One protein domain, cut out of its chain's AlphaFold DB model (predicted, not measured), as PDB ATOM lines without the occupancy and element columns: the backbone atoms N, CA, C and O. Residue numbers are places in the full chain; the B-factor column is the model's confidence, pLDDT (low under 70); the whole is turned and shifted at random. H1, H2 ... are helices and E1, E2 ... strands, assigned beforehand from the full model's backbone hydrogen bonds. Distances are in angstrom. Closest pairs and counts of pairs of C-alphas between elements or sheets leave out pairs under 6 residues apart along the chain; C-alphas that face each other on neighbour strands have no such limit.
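This is residues 12 to 31 and 222 to 339 of the 382 residues of an uncharacterized protein of Proteobacteria bacterium (UniProt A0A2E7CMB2). A twisted wall of four strands, E2 to E5, curls round the long helix H3, which lies in its hollow. H2 runs along edge strand E2 and touches H3, H1 lies over the opposite face of the sheet from H3, and E1 makes one end of the length, away from the sheet. The printed part has 138 residues with three named helices and five named strands, in the order H1 E1 H2 E2 E3 E4 E5 H3. The sheet's order is E2, E3, E4, E5, antiparallel throughout, and the class is mixed, helices and strands. The whole is compact, with a radius of gyration of the C-alphas of 15.6 A, and flat, spanning 54 by 40 by 21 A.

Strands E2, residues 251 to 261, E3, residues 264 to 273, E4, residues 280 to 293, and E5, residues 296 to 309, form a meander, each the antiparallel neighbour of the one before, and three hairpins. N 254 and O 270 are 2.9 A apart between E2 and E3, N 267 and O 286 are 2.8 A apart between E3 and E4, and N 289 and O 300 are 2.8 A apart between E4 and E5, each within hydrogen-bond range. E4 bends by 55 degrees at residue 287 and E5 by 65 degrees at residue 303. The sheet curls round H3, residues 318 to 338; the closest C-alphas of E5 and H3, Leu 299 and Leu 328, are 5.9 A apart. H2, residues 230 to 244, is on the sheet at a height of 8.0 A, over E2 and along the strands, at 15 degrees to E2 on the local plane; their closest C-alphas, Arg 238 and Asp 254, are 5.7 A apart. With residues 236 to 241 alone H2 touches H3 at a steep tilt of 62 degrees, opposite ways, the C-alphas of Ile 237 and Leu 331 being closest at 6.3 A. H1, residues 12 to 26, is on the face opposite to H3, at a height of 10.2 A. With residues 22 to 26 alone H1 touches H2, the C-alphas of Leu 26 and Arg 239 being closest at 5.7 A. E1, residues 224 to 229, pairs with no named strand and meets H2 only through their link. Every O i to N i+4 pair is within hydrogen-bond range in H1 and H2, and 16 of 17 are in H3.

E4 is 37.4 A long, E5 34.0 A, H3 30.7 A, E2 29.4 A and E3 28.6 A. C-alpha 12 of H1 is at (-35.137, 27.458, -38.409), and C-alpha 338 of H3 at (-34.724, 60.267, -21.251).

The C-alphas farthest apart, Asp 223 and Phe 277, are 54.4 A apart. Residues 32 to 221 are not printed, and C-alphas 31 and 222 are 34.2 A apart across the cut. Of the links printed whole, none is long. The mean pLDDT of H3 is 66, and residues 314 to 328 are under 70.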
ATOM      1  N   LYS A  12     -36.346  27.202 -39.209       59.59
ATOM      2  CA  LYS A  12     -35.137  27.458 -38.409       59.59
ATOM      3  C   LYS A  12     -34.546  28.854 -38.677       59.59
ATOM      4  O   LYS A  12     -33.968  29.460 -37.793       59.59
ATOM      5  N   ASN A  13     -34.792  29.411 -39.865       81.88
ATOM      6  CA  ASN A  13     -34.214  30.683 -40.288       81.88
ATOM      7  C   ASN A  13     -34.833  31.916 -39.589       81.88
ATOM      8  O   ASN A  13     -34.119  32.884 -39.357       81.88
ATOM      9  N   LEU A  14     -36.127  31.912 -39.227       88.06
ATOM     10  CA  LEU A  14     -36.765  33.116 -38.666       88.06
ATOM     11  C   LEU A  14     -36.343  33.383 -37.218       88.06
ATOM     12  O   LEU A  14     -35.976  34.505 -36.881       88.06
ATOM     13  N   THR A  15     -36.377  32.357 -36.367       89.88
ATOM     14  CA  THR A  15     -35.932  32.483 -34.973       89.88
ATOM     15  C   THR A  15     -34.445  32.835 -34.909       89.88
ATOM     16  O   THR A  15     -34.071  33.725 -34.154       89.88
ATOM     17  N   ASP A  16     -33.614  32.231 -35.766       91.50
ATOM     18  CA  ASP A  16     -32.185  32.556 -35.858       91.50
ATOM     19  C   ASP A  16     -31.937  33.991 -36.374       91.50
ATOM     20  O   ASP A  16     -30.947  34.624 -36.014       91.50
ATOM     21  N   GLN A  17     -32.811  34.532 -37.232       92.88
ATOM     22  CA  GLN A  17     -32.770  35.948 -37.626       92.88
ATOM     23  C   GLN A  17     -33.130  36.864 -36.457       92.88
ATOM     24  O   GLN A  17     -32.376  37.790 -36.172       92.88
ATOM     25  N   TYR A  18     -34.231  36.576 -35.762       94.31
ATOM     26  CA  TYR A  18     -34.660  37.355 -34.602       94.31
ATOM     27  C   TYR A  18     -33.595  37.373 -33.501       94.31
ATOM     28  O   TYR A  18     -33.274  38.439 -32.987       94.31
ATOM     29  N   GLU A  19     -33.007  36.224 -33.155       94.81
ATOM     30  CA  GLU A  19     -31.984  36.171 -32.104       94.81
ATOM     31  C   GLU A  19     -30.693  36.888 -32.507       94.81
ATOM     32  O   GLU A  19     -30.048  37.491 -31.652       94.81
ATOM     33  N   ARG A  20     -30.313  36.876 -33.792       94.50
ATOM     34  CA  ARG A  20     -29.188  37.696 -34.272       94.50
ATOM     35  C   ARG A  20     -29.476  39.182 -34.092       94.50
ATOM     36  O   ARG A  20     -28.702  39.851 -33.418       94.50
ATOM     37  N   GLU A  21     -30.623  39.650 -34.579       93.56
ATOM     38  CA  GLU A  21     -31.031  41.055 -34.453       93.56
ATOM     39  C   GLU A  21     -31.100  41.493 -32.982       93.56
ATOM     40  O   GLU A  21     -30.558  42.524 -32.583       93.56
ATOM     41  N   ARG A  22     -31.703  40.649 -32.140       94.69
ATOM     42  CA  ARG A  22     -31.784  40.847 -30.695       94.69
ATOM     43  C   ARG A  22     -30.398  40.979 -30.069       94.69
ATOM     44  O   ARG A  22     -30.173  41.895 -29.281       94.69
ATOM     45  N   ASN A  23     -29.481  40.066 -30.377       94.56
ATOM     46  CA  ASN A  23     -28.135  40.085 -29.809       94.56
ATOM     47  C   ASN A  23     -27.337  41.309 -30.278       94.56
ATOM     48  O   ASN A  23     -26.657  41.927 -29.459       94.56
ATOM     49  N   ASP A  24     -27.480  41.699 -31.545       91.75
ATOM     50  CA  ASP A  24     -26.814  42.873 -32.114       91.75
ATOM     51  C   ASP A  24     -27.300  44.171 -31.451       91.75
ATOM     52  O   ASP A  24     -26.495  45.016 -31.056       91.75
ATOM     53  N   VAL A  25     -28.609  44.315 -31.220       91.25
ATOM     54  CA  VAL A  25     -29.185  45.493 -30.546       91.25
ATOM     55  C   VAL A  25     -28.860  45.537 -29.053       91.25
ATOM     56  O   VAL A  25     -28.620  46.609 -28.477       91.25
ATOM     57  N   LEU A  26     -28.868  44.379 -28.392       91.62
ATOM     58  CA  LEU A  26     -28.526  44.276 -26.975       91.62
ATOM     59  C   LEU A  26     -27.025  44.446 -26.721       91.62
ATOM     60  O   LEU A  26     -26.648  44.708 -25.577       91.62
ATOM     61  N   ALA A  27     -26.179  44.362 -27.752       90.81
ATOM     62  CA  ALA A  27     -24.762  44.659 -27.632       90.81
ATOM     63  C   ALA A  27     -24.553  46.097 -27.134       90.81
ATOM     64  O   ALA A  27     -25.137  47.065 -27.629       90.81
ATOM     65  N   THR A  28     -23.702  46.248 -26.122       88.56
ATOM     66  CA  THR A  28     -23.378  47.539 -25.508       88.56
ATOM     67  C   THR A  28     -21.926  47.896 -25.752       88.56
ATOM     68  O   THR A  28     -21.043  47.058 -25.574       88.56
ATOM     69  N   ARG A  29     -21.659  49.165 -26.058       88.06
ATOM     70  CA  ARG A  29     -20.302  49.707 -26.001       88.06
ATOM     71  C   ARG A  29     -19.830  49.703 -24.540       88.06
ATOM     72  O   ARG A  29     -20.552  50.165 -23.661       88.06
ATOM     73  N   THR A  30     -18.638  49.170 -24.282       87.38
ATOM     74  CA  THR A  30     -18.081  49.016 -22.922       87.38
ATOM     75  C   THR A  30     -16.916  49.958 -22.625       87.38
ATOM     76  O   THR A  30     -16.543  50.115 -21.465       87.38
ATOM     77  N   SER A  31     -16.350  50.604 -23.646       89.38
ATOM     78  CA  SER A  31     -15.230  51.537 -23.524       89.38
ATOM     79  C   SER A  31     -15.520  52.868 -24.219       89.38
ATOM     80  O   SER A  31     -16.299  52.942 -25.172       89.38
ATOM     81  N   ASP A 222     -35.473  78.769 -24.806       93.69
ATOM     82  CA  ASP A 222     -35.907  78.817 -23.408       93.69
ATOM     83  C   ASP A 222     -34.686  78.557 -22.491       93.69
ATOM     84  O   ASP A 222     -33.537  78.627 -22.936       93.69
ATOM     85  N   ASP A 223     -34.890  78.263 -21.209       94.38
ATOM     86  CA  ASP A 223     -33.807  78.084 -20.234       94.38
ATOM     87  C   ASP A 223     -32.887  76.887 -20.527       94.38
ATOM     88  O   ASP A 223     -31.704  76.909 -20.163       94.38
ATOM     89  N   TRP A 224     -33.419  75.830 -21.149       93.75
ATOM     90  CA  TRP A 224     -32.654  74.639 -21.506       93.75
ATOM     91  C   TRP A 224     -33.153  73.942 -22.774       93.75
ATOM     92  O   TRP A 224     -34.338  73.978 -23.110       93.75
ATOM     93  N   GLU A 225     -32.232  73.246 -23.441       94.19
ATOM     94  CA  GLU A 225     -32.515  72.366 -24.577       94.19
ATOM     95  C   GLU A 225     -31.690  71.078 -24.469       94.19
ATOM     96  O   GLU A 225     -30.470  71.121 -24.308       94.19
ATOM     97  N   LEU A 226     -32.354  69.929 -24.553       93.00
ATOM     98  CA  LEU A 226     -31.749  68.603 -24.620       93.00
ATOM     99  C   LEU A 226     -31.952  68.030 -26.021       93.00
ATOM    100  O   LEU A 226     -33.084  67.810 -26.439       93.00
ATOM    101  N   ARG A 227     -30.860  67.736 -26.719       94.38
ATOM    102  CA  ARG A 227     -30.846  67.047 -28.010       94.38
ATOM    103  C   ARG A 227     -30.478  65.590 -27.808       94.38
ATOM    104  O   ARG A 227     -29.505  65.296 -27.114       94.38
ATOM    105  N   ILE A 228     -31.233  64.696 -28.433       93.31
ATOM    106  CA  ILE A 228     -31.005  63.250 -28.405       93.31
ATOM    107  C   ILE A 228     -30.954  62.766 -29.847       93.31
ATOM    108  O   ILE A 228     -31.919  62.960 -30.582       93.31
ATOM    109  N   ALA A 229     -29.852  62.132 -30.248       94.56
ATOM    110  CA  ALA A 229     -29.742  61.556 -31.581       94.56
ATOM    111  C   ALA A 229     -30.823  60.481 -31.784       94.56
ATOM    112  O   ALA A 229     -30.990  59.582 -30.953       94.56
ATOM    113  N   GLU A 230     -31.533  60.542 -32.905       92.81
ATOM    114  CA  GLU A 230     -32.601  59.591 -33.235       92.81
ATOM    115  C   GLU A 230     -32.131  58.131 -33.260       92.81
ATOM    116  O   GLU A 230     -32.818  57.286 -32.680       92.81
ATOM    117  N   PRO A 231     -30.940  57.789 -33.800       92.75
ATOM    118  CA  PRO A 231     -30.429  56.419 -33.731       92.75
ATOM    119  C   PRO A 231     -30.198  55.925 -32.298       92.75
ATOM    120  O   PRO A 231     -30.399  54.743 -32.000       92.75
ATOM    121  N   THR A 232     -29.800  56.821 -31.391       92.50
ATOM    122  CA  THR A 232     -29.606  56.493 -29.973       92.50
ATOM    123  C   THR A 232     -30.943  56.219 -29.304       92.50
ATOM    124  O   THR A 232     -31.100  55.173 -28.670       92.50
ATOM    125  N   LEU A 233     -31.923  57.104 -29.510       89.50
ATOM    126  CA  LEU A 233     -33.277  56.920 -28.999       89.50
ATOM    127  C   LEU A 233     -33.886  55.617 -29.534       89.50
ATOM    128  O   LEU A 233     -34.311  54.777 -28.742       89.50
ATOM    129  N   THR A 234     -33.826  55.398 -30.851       91.25
ATOM    130  CA  THR A 234     -34.277  54.168 -31.523       91.25
ATOM    131  C   THR A 234     -33.652  52.942 -30.871       91.25
ATOM    132  O   THR A 234     -34.358  52.037 -30.439       91.25
ATOM    133  N   THR A 235     -32.328  52.924 -30.698       91.38
ATOM    134  CA  THR A 235     -31.642  51.775 -30.091       91.38
ATOM    135  C   THR A 235     -32.099  51.515 -28.655       91.38
ATOM    136  O   THR A 235     -32.262  50.357 -28.266       91.38
ATOM    137  N   TRP A 236     -32.325  52.552 -27.845       89.12
ATOM    138  CA  TRP A 236     -32.856  52.377 -26.489       89.12
ATOM    139  C   TRP A 236     -34.245  51.742 -26.486       89.12
ATOM    140  O   TRP A 236     -34.494  50.823 -25.701       89.12
ATOM    141  N   ILE A 237     -35.110  52.157 -27.408       88.06
ATOM    142  CA  ILE A 237     -36.455  51.603 -27.565       88.06
ATOM    143  C   ILE A 237     -36.378  50.146 -28.027       88.06
ATOM    144  O   ILE A 237     -37.009  49.279 -27.422       88.06
ATOM    145  N   ARG A 238     -35.551  49.844 -29.034       91.25
ATOM    146  CA  ARG A 238     -35.333  48.468 -29.500       91.25
ATOM    147  C   ARG A 238     -34.838  47.573 -28.375       91.25
ATOM    148  O   ARG A 238     -35.374  46.491 -28.163       91.25
ATOM    149  N   ARG A 239     -33.862  48.032 -27.582       90.94
ATOM    150  CA  ARG A 239     -33.370  47.292 -26.409       90.94
ATOM    151  C   ARG A 239     -34.475  47.039 -25.390       90.94
ATOM    152  O   ARG A 239     -34.502  45.956 -24.809       90.94
ATOM    153  N   ALA A 240     -35.355  48.008 -25.143       87.62
ATOM    154  CA  ALA A 240     -36.497  47.820 -24.255       87.62
ATOM    155  C   ALA A 240     -37.458  46.748 -24.802       87.62
ATOM    156  O   ALA A 240     -37.804  45.821 -24.069       87.62
ATOM    157  N   ALA A 241     -37.791  46.809 -26.095       88.12
ATOM    158  CA  ALA A 241     -38.656  45.836 -26.760       88.12
ATOM    159  C   ALA A 241     -38.052  44.413 -26.758       88.12
ATOM    160  O   ALA A 241     -38.705  43.456 -26.347       88.12
ATOM    161  N   PHE A 242     -36.766  44.263 -27.084       91.44
ATOM    162  CA  PHE A 242     -36.076  42.967 -27.052       91.44
ATOM    163  C   PHE A 242     -35.879  42.395 -25.642       91.44
ATOM    164  O   PHE A 242     -35.849  41.173 -25.475       91.44
ATOM    165  N   LYS A 243     -35.722  43.250 -24.621       90.12
ATOM    166  CA  LYS A 243     -35.691  42.816 -23.213       90.12
ATOM    167  C   LYS A 243     -37.057  42.334 -22.740       90.12
ATOM    168  O   LYS A 243     -37.109  41.407 -21.937       90.12
ATOM    169  N   GLN A 244     -38.133  42.952 -23.222       87.19
ATOM    170  CA  GLN A 244     -39.494  42.484 -22.976       87.19
ATOM    171  C   GLN A 244     -39.742  41.126 -23.648       87.19
ATOM    172  O   GLN A 244     -40.399  40.268 -23.064       87.19
ATOM    173  N   GLY A 245     -39.162  40.913 -24.833       89.19
ATOM    174  CA  GLY A 245     -39.225  39.649 -25.556       89.19
ATOM    175  C   GLY A 245     -40.584  39.424 -26.217       89.19
ATOM    176  O   GLY A 245     -41.197  40.346 -26.753       89.19
ATOM    177  N   ILE A 246     -41.041  38.174 -26.207       88.81
ATOM    178  CA  ILE A 246     -42.329  37.792 -26.785       88.81
ATOM    179  C   ILE A 246     -43.463  38.345 -25.915       88.81
ATOM    180  O   ILE A 246     -43.521  38.105 -24.710       88.81
ATOM    181  N   ILE A 247     -44.373  39.079 -26.545       83.62
ATOM    182  CA  ILE A 247     -45.587  39.618 -25.943       83.62
ATOM    183  C   ILE A 247     -46.777  38.674 -26.196       83.62
ATOM    184  O   ILE A 247     -46.653  37.450 -26.223       83.62
ATOM    185  N   SER A 248     -47.980  39.227 -26.351       79.19
ATOM    186  CA  SER A 248     -49.189  38.448 -26.592       79.19
ATOM    187  C   SER A 248     -49.128  37.667 -27.911       79.19
ATOM    188  O   SER A 248     -48.565  38.126 -28.905       79.19
ATOM    189  N   HIS A 249     -49.756  36.487 -27.928       82.56
ATOM    190  CA  HIS A 249     -49.884  35.631 -29.109       82.56
ATOM    191  C   HIS A 249     -48.548  35.273 -29.778       82.56
ATOM    192  O   HIS A 249     -48.517  35.097 -30.993       82.56
ATOM    193  N   GLY A 250     -47.444  35.135 -29.040       86.62
ATOM    194  CA  GLY A 250     -46.187  34.665 -29.628       86.62
ATOM    195  C   GLY A 250     -45.506  35.673 -30.559       86.62
ATOM    196  O   GLY A 250     -44.721  35.260 -31.414       86.62
ATOM    197  N   VAL A 251     -45.865  36.958 -30.461       86.69
ATOM    198  CA  VAL A 251     -45.301  38.050 -31.266       86.69
ATOM    199  C   VAL A 251     -44.260  38.802 -30.442       86.69
ATOM    200  O   VAL A 251     -44.518  39.105 -29.288       86.69
ATOM    201  N   ALA A 252     -43.108  39.131 -31.011       90.75
ATOM    202  CA  ALA A 252     -42.167  40.112 -30.480       90.75
ATOM    203  C   ALA A 252     -42.165  41.355 -31.378       90.75
ATOM    204  O   ALA A 252     -42.570  41.280 -32.541       90.75
ATOM    205  N   ILE A 253     -41.729  42.497 -30.850       89.94
ATOM    206  CA  ILE A 253     -41.727  43.758 -31.594       89.94
ATOM    207  C   ILE A 253     -40.324  44.351 -31.650       89.94
ATOM    208  O   ILE A 253     -39.594  44.297 -30.664       89.94
ATOM    209  N   ASP A 254     -39.977  44.937 -32.790       92.38
ATOM    210  CA  ASP A 254     -38.693  45.583 -33.035       92.38
ATOM    211  C   ASP A 254     -38.874  46.909 -33.805       92.38
ATOM    212  O   ASP A 254     -39.040  46.882 -35.024       92.38
ATOM    213  N   PRO A 255     -38.889  48.071 -33.128       91.31
ATOM    214  CA  PRO A 255     -38.958  49.384 -33.774       91.31
ATOM    215  C   PRO A 255     -37.585  49.789 -34.321       91.31
ATOM    216  O   PRO A 255     -36.763  50.342 -33.598       91.31
ATOM    217  N   TYR A 256     -37.303  49.484 -35.583       91.62
ATOM    218  CA  TYR A 256     -35.955  49.602 -36.140       91.62
ATOM    219  C   TYR A 256     -35.598  50.996 -36.672       91.62
ATOM    220  O   TYR A 256     -34.418  51.249 -36.914       91.62
ATOM    221  N   GLU A 257     -36.568  51.903 -36.805       93.50
ATOM    222  CA  GLU A 257     -36.338  53.283 -37.248       93.50
ATOM    223  C   GLU A 257     -37.318  54.248 -36.571       93.50
ATOM    224  O   GLU A 257     -38.491  53.919 -36.388       93.50
ATOM    225  N   LEU A 258     -36.838  55.435 -36.203       91.44
ATOM    226  CA  LEU A 258     -37.635  56.513 -35.627       91.44
ATOM    227  C   LEU A 258     -37.097  57.854 -36.124       91.44
ATOM    228  O   LEU A 258     -35.927  58.157 -35.908       91.44
ATOM    229  N   ASP A 259     -37.971  58.637 -36.739       94.50
ATOM    230  CA  ASP A 259     -37.705  59.980 -37.259       94.50
ATOM    231  C   ASP A 259     -38.710  60.955 -36.640       94.50
ATOM    232  O   ASP A 259     -39.912  60.667 -36.576       94.50
ATOM    233  N   PHE A 260     -38.235  62.102 -36.168       93.06
ATOM    234  CA  PHE A 260     -39.066  63.191 -35.682       93.06
ATOM    235  C   PHE A 260     -38.933  64.401 -36.599       93.06
ATOM    236  O   PHE A 260     -37.848  64.913 -36.860       93.06
ATOM    237  N   GLN A 261     -40.078  64.960 -36.983       94.19
ATOM    238  CA  GLN A 261     -40.148  66.222 -37.713       94.19
ATOM    239  C   GLN A 261     -41.142  67.131 -37.006       94.19
ATOM    240  O   GLN A 261     -42.335  66.820 -36.914       94.19
ATOM    241  N   ASP A 262     -40.649  68.238 -36.453       92.44
ATOM    242  CA  ASP A 262     -41.424  69.134 -35.596       92.44
ATOM    243  C   ASP A 262     -42.103  68.382 -34.436       92.44
ATOM    244  O   ASP A 262     -41.439  67.847 -33.551       92.44
ATOM    245  N   ASN A 263     -43.433  68.329 -34.403       91.06
ATOM    246  CA  ASN A 263     -44.197  67.585 -33.402       91.06
ATOM    247  C   ASN A 263     -44.778  66.276 -33.948       91.06
ATOM    248  O   ASN A 263     -45.668  65.690 -33.329       91.06
ATOM    249  N   THR A 264     -44.321  65.835 -35.115       93.94
ATOM    250  CA  THR A 264     -44.715  64.572 -35.733       93.94
ATOM    251  C   THR A 264     -43.595  63.554 -35.609       93.94
ATOM    252  O   THR A 264     -42.428  63.918 -35.468       93.94
ATOM    253  N   PHE A 265     -43.961  62.278 -35.618       93.19
ATOM    254  CA  PHE A 265     -42.996  61.193 -35.682       93.19
ATOM    255  C   PHE A 265     -43.407  60.189 -36.748       93.19
ATOM    256  O   PHE A 265     -44.601  59.972 -36.984       93.19
ATOM    257  N   ASN A 266     -42.402  59.563 -37.341       94.62
ATOM    258  CA  ASN A 266     -42.531  58.379 -38.162       94.62
ATOM    259  C   ASN A 266     -41.709  57.256 -37.530       94.62
ATOM    260  O   ASN A 266     -40.540  57.448 -37.212       94.62
ATOM    261  N   MET A 267     -42.317  56.095 -37.320       92.69
ATOM    262  CA  MET A 267     -41.646  54.934 -36.751       92.69
ATOM    263  C   MET A 267     -41.829  53.732 -37.661       92.69
ATOM    264  O   MET A 267     -42.960  53.326 -37.930       92.69
ATOM    265  N   LEU A 268     -40.719  53.110 -38.053       93.56
ATOM    266  CA  LEU A 268     -40.750  51.807 -38.700       93.56
ATOM    267  C   LEU A 268     -40.536  50.715 -37.663       93.56
ATOM    268  O   LEU A 268     -39.632  50.782 -36.827       93.56
ATOM    269  N   LEU A 269     -41.377  49.690 -37.718       91.75
ATOM    270  CA  LEU A 269     -41.309  48.566 -36.797       91.75
ATOM    271  C   LEU A 269     -41.532  47.244 -37.511       91.75
ATOM    272  O   LEU A 269     -42.324  47.146 -38.444       91.75
ATOM    273  N   ARG A 270     -40.892  46.203 -36.994       92.81
ATOM    274  CA  ARG A 270     -41.098  44.820 -37.394       92.81
ATOM    275  C   ARG A 270     -41.799  44.052 -36.286       92.81
ATOM    276  O   ARG A 270     -41.351  44.028 -35.140       92.81
ATOM    277  N   LEU A 271     -42.888  43.379 -36.633       90.88
ATOM    278  CA  LEU A 271     -43.519  42.369 -35.791       90.88
ATOM    279  C   LEU A 271     -42.964  41.001 -36.153       90.88
ATOM    280  O   LEU A 271     -43.005  40.612 -37.316       90.88
ATOM    281  N   TRP A 272     -42.509  40.254 -35.154       92.06
ATOM    282  CA  TRP A 272     -41.959  38.912 -35.290       92.06
ATOM    283  C   TRP A 272     -42.904  37.896 -34.658       92.06
ATOM    284  O   TRP A 272     -42.978  37.800 -33.438       92.06
ATOM    285  N   LYS A 273     -43.615  37.095 -35.449       90.69
ATOM    286  CA  LYS A 273     -44.394  35.954 -34.954       90.69
ATOM    287  C   LYS A 273     -43.474  34.743 -34.809       90.69
ATOM    288  O   LYS A 273     -43.141  34.089 -35.796       90.69
ATOM    289  N   LEU A 274     -43.068  34.459 -33.575       90.56
ATOM    290  CA  LEU A 274     -42.046  33.462 -33.243       90.56
ATOM    291  C   LEU A 274     -42.634  32.145 -32.724       90.56
ATOM    292  O   LEU A 274     -42.079  31.082 -32.992       90.56
ATOM    293  N   GLU A 275     -43.773  32.188 -32.035       88.44
ATOM    294  CA  GLU A 275     -44.416  30.999 -31.452       88.44
ATOM    295  C   GLU A 275     -45.769  30.685 -32.098       88.44
ATOM    296  O   GLU A 275     -46.419  31.556 -32.672       88.44
ATOM    297  N   GLY A 276     -46.252  29.448 -31.956       82.81
ATOM    298  CA  GLY A 276     -47.537  29.000 -32.501       82.81
ATOM    299  C   GLY A 276     -47.498  28.662 -33.998       82.81
ATOM    300  O   GLY A 276     -46.437  28.490 -34.597       82.81
ATOM    301  N   PHE A 277     -48.674  28.511 -34.610       78.19
ATOM    302  CA  PHE A 277     -48.779  28.174 -36.031       78.19
ATOM    303  C   PHE A 277     -48.539  29.400 -36.918       78.19
ATOM    304  O   PHE A 277     -49.120  30.457 -36.686       78.19
ATOM    305  N   GLY A 278     -47.717  29.223 -37.958       79.69
ATOM    306  CA  GLY A 278     -47.401  30.263 -38.937       79.69
ATOM    307  C   GLY A 278     -46.449  31.318 -38.378       79.69
ATOM    308  O   GLY A 278     -46.892  32.373 -37.944       79.69
ATOM    309  N   GLN A 279     -45.147  31.029 -38.401       86.94
ATOM    310  CA  GLN A 279     -44.098  32.006 -38.110       86.94
ATOM    311  C   GLN A 279     -43.950  32.988 -39.274       86.94
ATOM    312  O   GLN A 279     -43.962  32.573 -40.435       86.94
ATOM    313  N   TRP A 280     -43.814  34.272 -38.968       90.06
ATOM    314  CA  TRP A 280     -43.684  35.325 -39.970       90.06
ATOM    315  C   TRP A 280     -43.089  36.596 -39.371       90.06
ATOM    316  O   TRP A 280     -43.061  36.764 -38.154       90.06
ATOM    317  N   TRP A 281     -42.665  37.514 -40.234       91.44
ATOM    318  CA  TRP A 281     -42.447  38.905 -39.861       91.44
ATOM    319  C   TRP A 281     -43.269  39.847 -40.751       91.44
ATOM    320  O   TRP A 281     -43.609  39.497 -41.886       91.44
ATOM    321  N   ARG A 282     -43.634  41.015 -40.218       90.19
ATOM    322  CA  ARG A 282     -44.322  42.099 -40.940       90.19
ATOM    323  C   ARG A 282     -43.740  43.440 -40.533       90.19
ATOM    324  O   ARG A 282     -43.569  43.664 -39.337       90.19
ATOM    325  N   ASP A 283     -43.510  44.302 -41.509       91.94
ATOM    326  CA  ASP A 283     -43.037  45.664 -41.294       91.94
ATOM    327  C   ASP A 283     -44.197  46.642 -41.399       91.94
ATOM    328  O   ASP A 283     -45.008  46.555 -42.325       91.94
ATOM    329  N   TYR A 284     -44.246  47.579 -40.464       88.94
ATOM    330  CA  TYR A 284     -45.235  48.640 -40.418       88.94
ATOM    331  C   TYR A 284     -44.561  49.997 -40.297       88.94
ATOM    332  O   TYR A 284     -43.548  50.141 -39.616       88.94
ATOM    333  N   GLU A 285     -45.177  50.985 -40.926       91.94
ATOM    334  CA  GLU A 285     -44.908  52.401 -40.733       91.94
ATOM    335  C   GLU A 285     -46.013  52.981 -39.844       91.94
ATOM    336  O   GLU A 285     -47.195  52.874 -40.173       91.94
ATOM    337  N   ILE A 286     -45.639  53.574 -38.712       89.88
ATOM    338  CA  ILE A 286     -46.545  54.297 -37.818       89.88
ATOM    339  C   ILE A 286     -46.217  55.780 -37.895       89.88
ATOM    340  O   ILE A 286     -45.147  56.207 -37.462       89.88
ATOM    341  N   LYS A 287     -47.180  56.575 -38.358       92.31
ATOM    342  CA  LYS A 287     -47.105  58.038 -38.329       92.31
ATOM    343  C   LYS A 287     -47.954  58.567 -37.197       92.31
ATOM    344  O   LYS A 287     -49.076  58.103 -36.982       92.31
ATOM    345  N   GLY A 288     -47.451  59.566 -36.489       92.56
ATOM    346  CA  GLY A 288     -48.160  60.130 -35.354       92.56
ATOM    347  C   GLY A 288     -47.682  61.508 -34.939       92.56
ATOM    348  O   GLY A 288     -46.923  62.182 -35.634       92.56
ATOM    349  N   LYS A 289     -48.173  61.942 -33.778       92.44
ATOM    350  CA  LYS A 289     -47.814  63.214 -33.151       92.44
ATOM    351  C   LYS A 289     -47.278  63.000 -31.748       92.44
ATOM    352  O   LYS A 289     -47.855  62.244 -30.967       92.44
ATOM    353  N   ALA A 290     -46.215  63.725 -31.426       89.62
ATOM    354  CA  ALA A 290     -45.693  63.881 -30.084       89.62
ATOM    355  C   ALA A 290     -46.267  65.159 -29.464       89.62
ATOM    356  O   ALA A 290     -46.194  66.246 -30.034       89.62
ATOM    357  N   THR A 291     -46.857  65.036 -28.281       89.38
ATOM    358  CA  THR A 291     -47.423  66.168 -27.542       89.38
ATOM    359  C   THR A 291     -46.893  66.180 -26.121       89.38
ATOM    360  O   THR A 291     -46.729  65.135 -25.496       89.38
ATOM    361  N   VAL A 292     -46.623  67.369 -25.594       85.94
ATOM    362  CA  VAL A 292     -46.226  67.543 -24.195       85.94
ATOM    363  C   VAL A 292     -47.459  67.976 -23.421       85.94
ATOM    364  O   VAL A 292     -48.026  69.032 -23.693       85.94
ATOM    365  N   THR A 293     -47.901  67.156 -22.466       82.06
ATOM    366  CA  THR A 293     -49.070  67.486 -21.640       82.06
ATOM    367  C   THR A 293     -48.706  67.396 -20.166       82.06
ATOM    368  O   THR A 293     -48.395  66.318 -19.660       82.06
ATOM    369  N   LYS A 294     -48.775  68.532 -19.459       74.88
ATOM    370  CA  LYS A 294     -48.377  68.681 -18.048       74.88
ATOM    371  C   LYS A 294     -46.936  68.221 -17.800       74.88
ATOM    372  O   LYS A 294     -46.016  69.010 -17.913       74.88
ATOM    373  N   THR A 295     -46.784  66.945 -17.456       67.06
ATOM    374  CA  THR A 295     -45.561  66.310 -16.975       67.06
ATOM    375  C   THR A 295     -45.284  65.018 -17.731       67.06
ATOM    376  O   THR A 295     -44.634  64.143 -17.160       67.06
ATOM    377  N   LYS A 296     -45.795  64.821 -18.954       74.56
ATOM    378  CA  LYS A 296     -45.493  63.640 -19.777       74.56
ATOM    379  C   LYS A 296     -45.432  63.982 -21.258       74.56
ATOM    380  O   LYS A 296     -46.174  64.838 -21.745       74.56
ATOM    381  N   VAL A 297     -44.542  63.276 -21.945       82.38
ATOM    382  CA  VAL A 297     -44.574  63.152 -23.397       82.38
ATOM    383  C   VAL A 297     -45.643  62.123 -23.739       82.38
ATOM    384  O   VAL A 297     -45.670  61.049 -23.144       82.38
ATOM    385  N   HIS A 298     -46.525  62.476 -24.666       85.38
ATOM    386  CA  HIS A 298     -47.558  61.603 -25.194       85.38
ATOM    387  C   HIS A 298     -47.350  61.403 -26.686       85.38
ATOM    388  O   HIS A 298     -47.264  62.383 -27.431       85.38
ATOM    389  N   LEU A 299     -47.306  60.147 -27.114       85.75
ATOM    390  CA  LEU A 299     -47.220  59.775 -28.516       85.75
ATOM    391  C   LEU A 299     -48.563  59.220 -28.965       85.75
ATOM    392  O   LEU A 299     -49.072  58.244 -28.419       85.75
ATOM    393  N   ARG A 300     -49.140  59.839 -29.990       87.50
ATOM    394  CA  ARG A 300     -50.401  59.398 -30.577       87.50
ATOM    395  C   ARG A 300     -50.192  59.033 -32.036       87.50
ATOM    396  O   ARG A 300     -49.959  59.928 -32.847       87.50
ATOM    397  N   GLY A 301     -50.323  57.749 -32.353       85.12
ATOM    398  CA  GLY A 301     -50.432  57.282 -33.730       85.12
ATOM    399  C   GLY A 301     -51.674  57.867 -34.402       85.12
ATOM    400  O   GLY A 301     -52.737  58.015 -33.790       85.12
ATOM    401  N   SER A 302     -51.511  58.287 -35.648       86.25
ATOM    402  CA  SER A 302     -52.585  58.755 -36.524       86.25
ATOM    403  C   SER A 302     -52.825  57.813 -37.694       86.25
ATOM    404  O   SER A 302     -53.943  57.762 -38.197       86.25
ATOM    405  N   GLU A 303     -51.793  57.094 -38.129       87.06
ATOM    406  CA  GLU A 303     -51.841  56.204 -39.283       87.06
ATOM    407  C   GLU A 303     -50.873  55.038 -39.076       87.06
ATOM    408  O   GLU A 303     -49.761  55.238 -38.579       87.06
ATOM    409  N   VAL A 304     -51.296  53.837 -39.474       85.56
ATOM    410  CA  VAL A 304     -50.461  52.634 -39.495       85.56
ATOM    411  C   VAL A 304     -50.590  51.964 -40.856       85.56
ATOM    412  O   VAL A 304     -51.698  51.644 -41.285       85.56
ATOM    413  N   VAL A 305     -49.462  51.741 -41.528       88.44
ATOM    414  CA  VAL A 305     -49.403  51.162 -42.877       88.44
ATOM    415  C   VAL A 305     -48.516  49.923 -42.864       88.44
ATOM    416  O   VAL A 305     -47.384  49.979 -42.397       88.44
ATOM    417  N   GLU A 306     -49.005  48.793 -43.380       87.94
ATOM    418  CA  GLU A 306     -48.156  47.619 -43.633       87.94
ATOM    419  C   GLU A 306     -47.267  47.878 -44.855       87.94
ATOM    420  O   GLU A 306     -47.765  48.099 -45.959       87.94
ATOM    421  N   MET A 307     -45.953  47.804 -44.657       91.94
ATOM    422  CA  MET A 307     -44.950  48.098 -45.681       91.94
ATOM    423  C   MET A 307     -44.470  46.834 -46.386       91.94
ATOM    424  O   MET A 307     -44.338  46.796 -47.610       91.94
ATOM    425  N   SER A 308     -44.178  45.785 -45.617       91.44
ATOM    426  CA  SER A 308     -43.673  44.532 -46.169       91.44
ATOM    427  C   SER A 308     -43.939  43.349 -45.236       91.44
ATOM    428  O   SER A 308     -44.351  43.515 -44.088       91.44
ATOM    429  N   LYS A 309     -43.769  42.124 -45.742       90.56
ATOM    430  CA  LYS A 309     -44.014  40.900 -44.970       90.56
ATOM    431  C   LYS A 309     -43.229  39.709 -45.492       90.56
ATOM    432  O   LYS A 309     -42.934  39.618 -46.683       90.56
ATOM    433  N   SER A 310     -42.979  38.745 -44.613       88.44
ATOM    434  CA  SER A 310     -42.397  37.460 -44.988       88.44
ATOM    435  C   SER A 310     -43.399  36.549 -45.706       88.44
ATOM    436  O   SER A 310     -44.607  36.571 -45.444       88.44
ATOM    437  N   THR A 311     -42.886  35.635 -46.526       79.50
ATOM    438  CA  THR A 311     -43.664  34.536 -47.112       79.50
ATOM    439  C   THR A 311     -44.312  33.694 -46.003       79.50
ATOM    440  O   THR A 311     -43.608  33.090 -45.199       79.50
ATOM    441  N   GLY A 312     -45.648  33.664 -45.933       74.00
ATOM    442  CA  GLY A 312     -46.410  32.955 -44.885       74.00
ATOM    443  C   GLY A 312     -47.234  33.854 -43.954       74.00
ATOM    444  O   GLY A 312     -48.042  33.353 -43.173       74.00
ATOM    445  N   ALA A 313     -47.095  35.174 -44.072       77.81
ATOM    446  CA  ALA A 313     -47.913  36.149 -43.362       77.81
ATOM    447  C   ALA A 313     -49.327  36.276 -43.997       77.81
ATOM    448  O   ALA A 313     -49.564  37.119 -44.866       77.81
ATOM    449  N   GLY A 314     -50.290  35.438 -43.579       67.62
ATOM    450  CA  GLY A 314     -51.719  35.518 -43.967       67.62
ATOM    451  C   GLY A 314     -52.527  36.570 -43.177       67.62
ATOM    452  O   GLY A 314     -52.080  36.973 -42.110       67.62
ATOM    453  N   LEU A 315     -53.674  37.034 -43.704       57.91
ATOM    454  CA  LEU A 315     -54.484  38.187 -43.225       57.91
ATOM    455  C   LEU A 315     -54.522  38.388 -41.692       57.91
ATOM    456  O   LEU A 315     -54.926  37.485 -40.964       57.91
ATOM    457  N   SER A 316     -54.177  39.591 -41.214       56.97
ATOM    458  CA  SER A 316     -54.502  40.057 -39.853       56.97
ATOM    459  C   SER A 316     -54.287  41.570 -39.694       56.97
ATOM    460  O   SER A 316     -53.146  42.016 -39.721       56.97
ATOM    461  N   ASP A 317     -55.369  42.291 -39.389       54.84
ATOM    462  CA  ASP A 317     -55.419  43.670 -38.857       54.84
ATOM    463  C   ASP A 317     -55.424  43.799 -37.302       54.84
ATOM    464  O   ASP A 317     -54.928  44.800 -36.787       54.84
ATOM    465  N   PRO A 318     -55.926  42.838 -36.484       59.88
ATOM    466  CA  PRO A 318     -56.102  43.081 -35.038       59.88
ATOM    467  C   PRO A 318     -54.811  43.148 -34.209       59.88
ATOM    468  O   PRO A 318     -54.762  43.828 -33.184       59.88
ATOM    469  N   LEU A 319     -53.766  42.419 -34.613       63.22
ATOM    470  CA  LEU A 319     -52.500  42.372 -33.866       63.22
ATOM    471  C   LEU A 319     -51.698  43.673 -33.994       63.22
ATOM    472  O   LEU A 319     -50.951  44.020 -33.080       63.22
ATOM    473  N   THR A 320     -51.892  44.403 -35.091       61.75
ATOM    474  CA  THR A 320     -51.218  45.672 -35.376       61.75
ATOM    475  C   THR A 320     -51.642  46.757 -34.388       61.75
ATOM    476  O   THR A 320     -50.785  47.411 -33.801       61.75
ATOM    477  N   LEU A 321     -52.946  46.860 -34.099       65.25
ATOM    478  CA  LEU A 321     -53.492  47.807 -33.116       65.25
ATOM    479  C   LEU A 321     -52.986  47.544 -31.688       65.25
ATOM    480  O   LEU A 321     -52.704  48.473 -30.930       65.25
ATOM    481  N   LEU A 322     -52.842  46.269 -31.307       64.88
ATOM    482  CA  LEU A 322     -52.282  45.913 -30.002       64.88
ATOM    483  C   LEU A 322     -50.803  46.301 -29.927       64.88
ATOM    484  O   LEU A 322     -50.405  46.968 -28.973       64.88
ATOM    485  N   ALA A 323     -50.010  45.940 -30.938       62.62
ATOM    486  CA  ALA A 323     -48.593  46.282 -30.993       62.62
ATOM    487  C   ALA A 323     -48.357  47.801 -30.959       62.62
ATOM    488  O   ALA A 323     -47.499  48.251 -30.203       62.62
ATOM    489  N   GLU A 324     -49.162  48.587 -31.682       64.94
ATOM    490  CA  GLU A 324     -49.118  50.052 -31.653       64.94
ATOM    491  C   GLU A 324     -49.279  50.588 -30.225       64.94
ATOM    492  O   GLU A 324     -48.405  51.295 -29.730       64.94
ATOM    493  N   SER A 325     -50.350  50.210 -29.518       67.38
ATOM    494  CA  SER A 325     -50.612  50.734 -28.169       67.38
ATOM    495  C   SER A 325     -49.505  50.401 -27.155       67.38
ATOM    496  O   SER A 325     -49.147  51.240 -26.326       67.38
ATOM    497  N   TYR A 326     -48.924  49.197 -27.234       69.19
ATOM    498  CA  TYR A 326     -47.826  48.783 -26.357       69.19
ATOM    499  C   TYR A 326     -46.519  49.504 -26.688       69.19
ATOM    500  O   TYR A 326     -45.803  49.908 -25.770       69.19
ATOM    501  N   LEU A 327     -46.212  49.693 -27.972       65.00
ATOM    502  CA  LEU A 327     -45.003  50.394 -28.398       65.00
ATOM    503  C   LEU A 327     -45.067  51.873 -28.099       65.00
ATOM    504  O   LEU A 327     -44.114  52.390 -27.535       65.00
ATOM    505  N   LEU A 328     -46.179  52.537 -28.418       69.94
ATOM    506  CA  LEU A 328     -46.363  53.948 -28.089       69.94
ATOM    507  C   LEU A 328     -46.188  54.164 -26.589       69.94
ATOM    508  O   LEU A 328     -45.478  55.077 -26.191       69.94
ATOM    509  N   LYS A 329     -46.714  53.262 -25.754       73.44
ATOM    510  CA  LYS A 329     -46.480  53.313 -24.311       73.44
ATOM    511  C   LYS A 329     -45.014  53.076 -23.923       73.44
ATOM    512  O   LYS A 329     -44.496  53.783 -23.069       73.44
ATOM    513  N   SER A 330     -44.332  52.106 -24.532       66.50
ATOM    514  CA  SER A 330     -42.909  51.849 -24.257       66.50
ATOM    515  C   SER A 330     -42.024  53.026 -24.680       66.50
ATOM    516  O   SER A 330     -41.139  53.431 -23.931       66.50
ATOM    517  N   LEU A 331     -42.306  53.619 -25.843       65.88
ATOM    518  CA  LEU A 331     -41.699  54.854 -26.325       65.88
ATOM    519  C   LEU A 331     -41.961  56.011 -25.366       65.88
ATOM    520  O   LEU A 331     -41.025  56.716 -25.022       65.88
ATOM    521  N   GLU A 332     -43.208  56.203 -24.927       75.06
ATOM    522  CA  GLU A 332     -43.570  57.215 -23.932       75.06
ATOM    523  C   GLU A 332     -42.784  57.015 -22.636       75.06
ATOM    524  O   GLU A 332     -42.244  57.982 -22.109       75.06
ATOM    525  N   ASP A 333     -42.664  55.777 -22.146       71.06
ATOM    526  CA  ASP A 333     -41.897  55.461 -20.942       71.06
ATOM    527  C   ASP A 333     -40.400  55.765 -21.149       71.06
ATOM    528  O   ASP A 333     -39.797  56.444 -20.318       71.06
ATOM    529  N   GLN A 334     -39.792  55.344 -22.267       66.62
ATOM    530  CA  GLN A 334     -38.381  55.636 -22.577       66.62
ATOM    531  C   GLN A 334     -38.124  57.132 -22.792       66.62
ATOM    532  O   GLN A 334     -37.150  57.667 -22.267       66.62
ATOM    533  N   LEU A 335     -39.011  57.830 -23.505       66.81
ATOM    534  CA  LEU A 335     -38.962  59.282 -23.670       66.81
ATOM    535  C   LEU A 335     -39.146  59.990 -22.336       66.81
ATOM    536  O   LEU A 335     -38.478  60.981 -22.094       66.81
ATOM    537  N   HIS A 336     -39.998  59.487 -21.446       70.94
ATOM    538  CA  HIS A 336     -40.171  60.051 -20.114       70.94
ATOM    539  C   HIS A 336     -38.927  59.852 -19.237       70.94
ATOM    540  O   HIS A 336     -38.572  60.750 -18.472       70.94
ATOM    541  N   TYR A 337     -38.243  58.710 -19.361       63.50
ATOM    542  CA  TYR A 337     -36.964  58.469 -18.687       63.50
ATOM    543  C   TYR A 337     -35.832  59.336 -19.253       63.50
ATOM    544  O   TYR A 337     -35.031  59.864 -18.482       63.50
ATOM    545  N   ALA A 338     -35.763  59.490 -20.577       59.81
ATOM    546  CA  ALA A 338     -34.724  60.267 -21.251       59.81
ATOM    547  C   ALA A 338     -34.964  61.784 -21.167       59.81
ATOM    548  O   ALA A 338     -34.015  62.559 -21.064       59.81
ATOM    549  N   VAL A 339     -36.229  62.206 -21.178       61.44
ATOM    550  CA  VAL A 339     -36.691  63.594 -21.142       61.44
ATOM    551  C   VAL A 339     -37.667  63.754 -19.969       61.44
ATOM    552  O   VAL A 339     -38.890  63.675 -20.144       61.44
TER     553      VAL A 339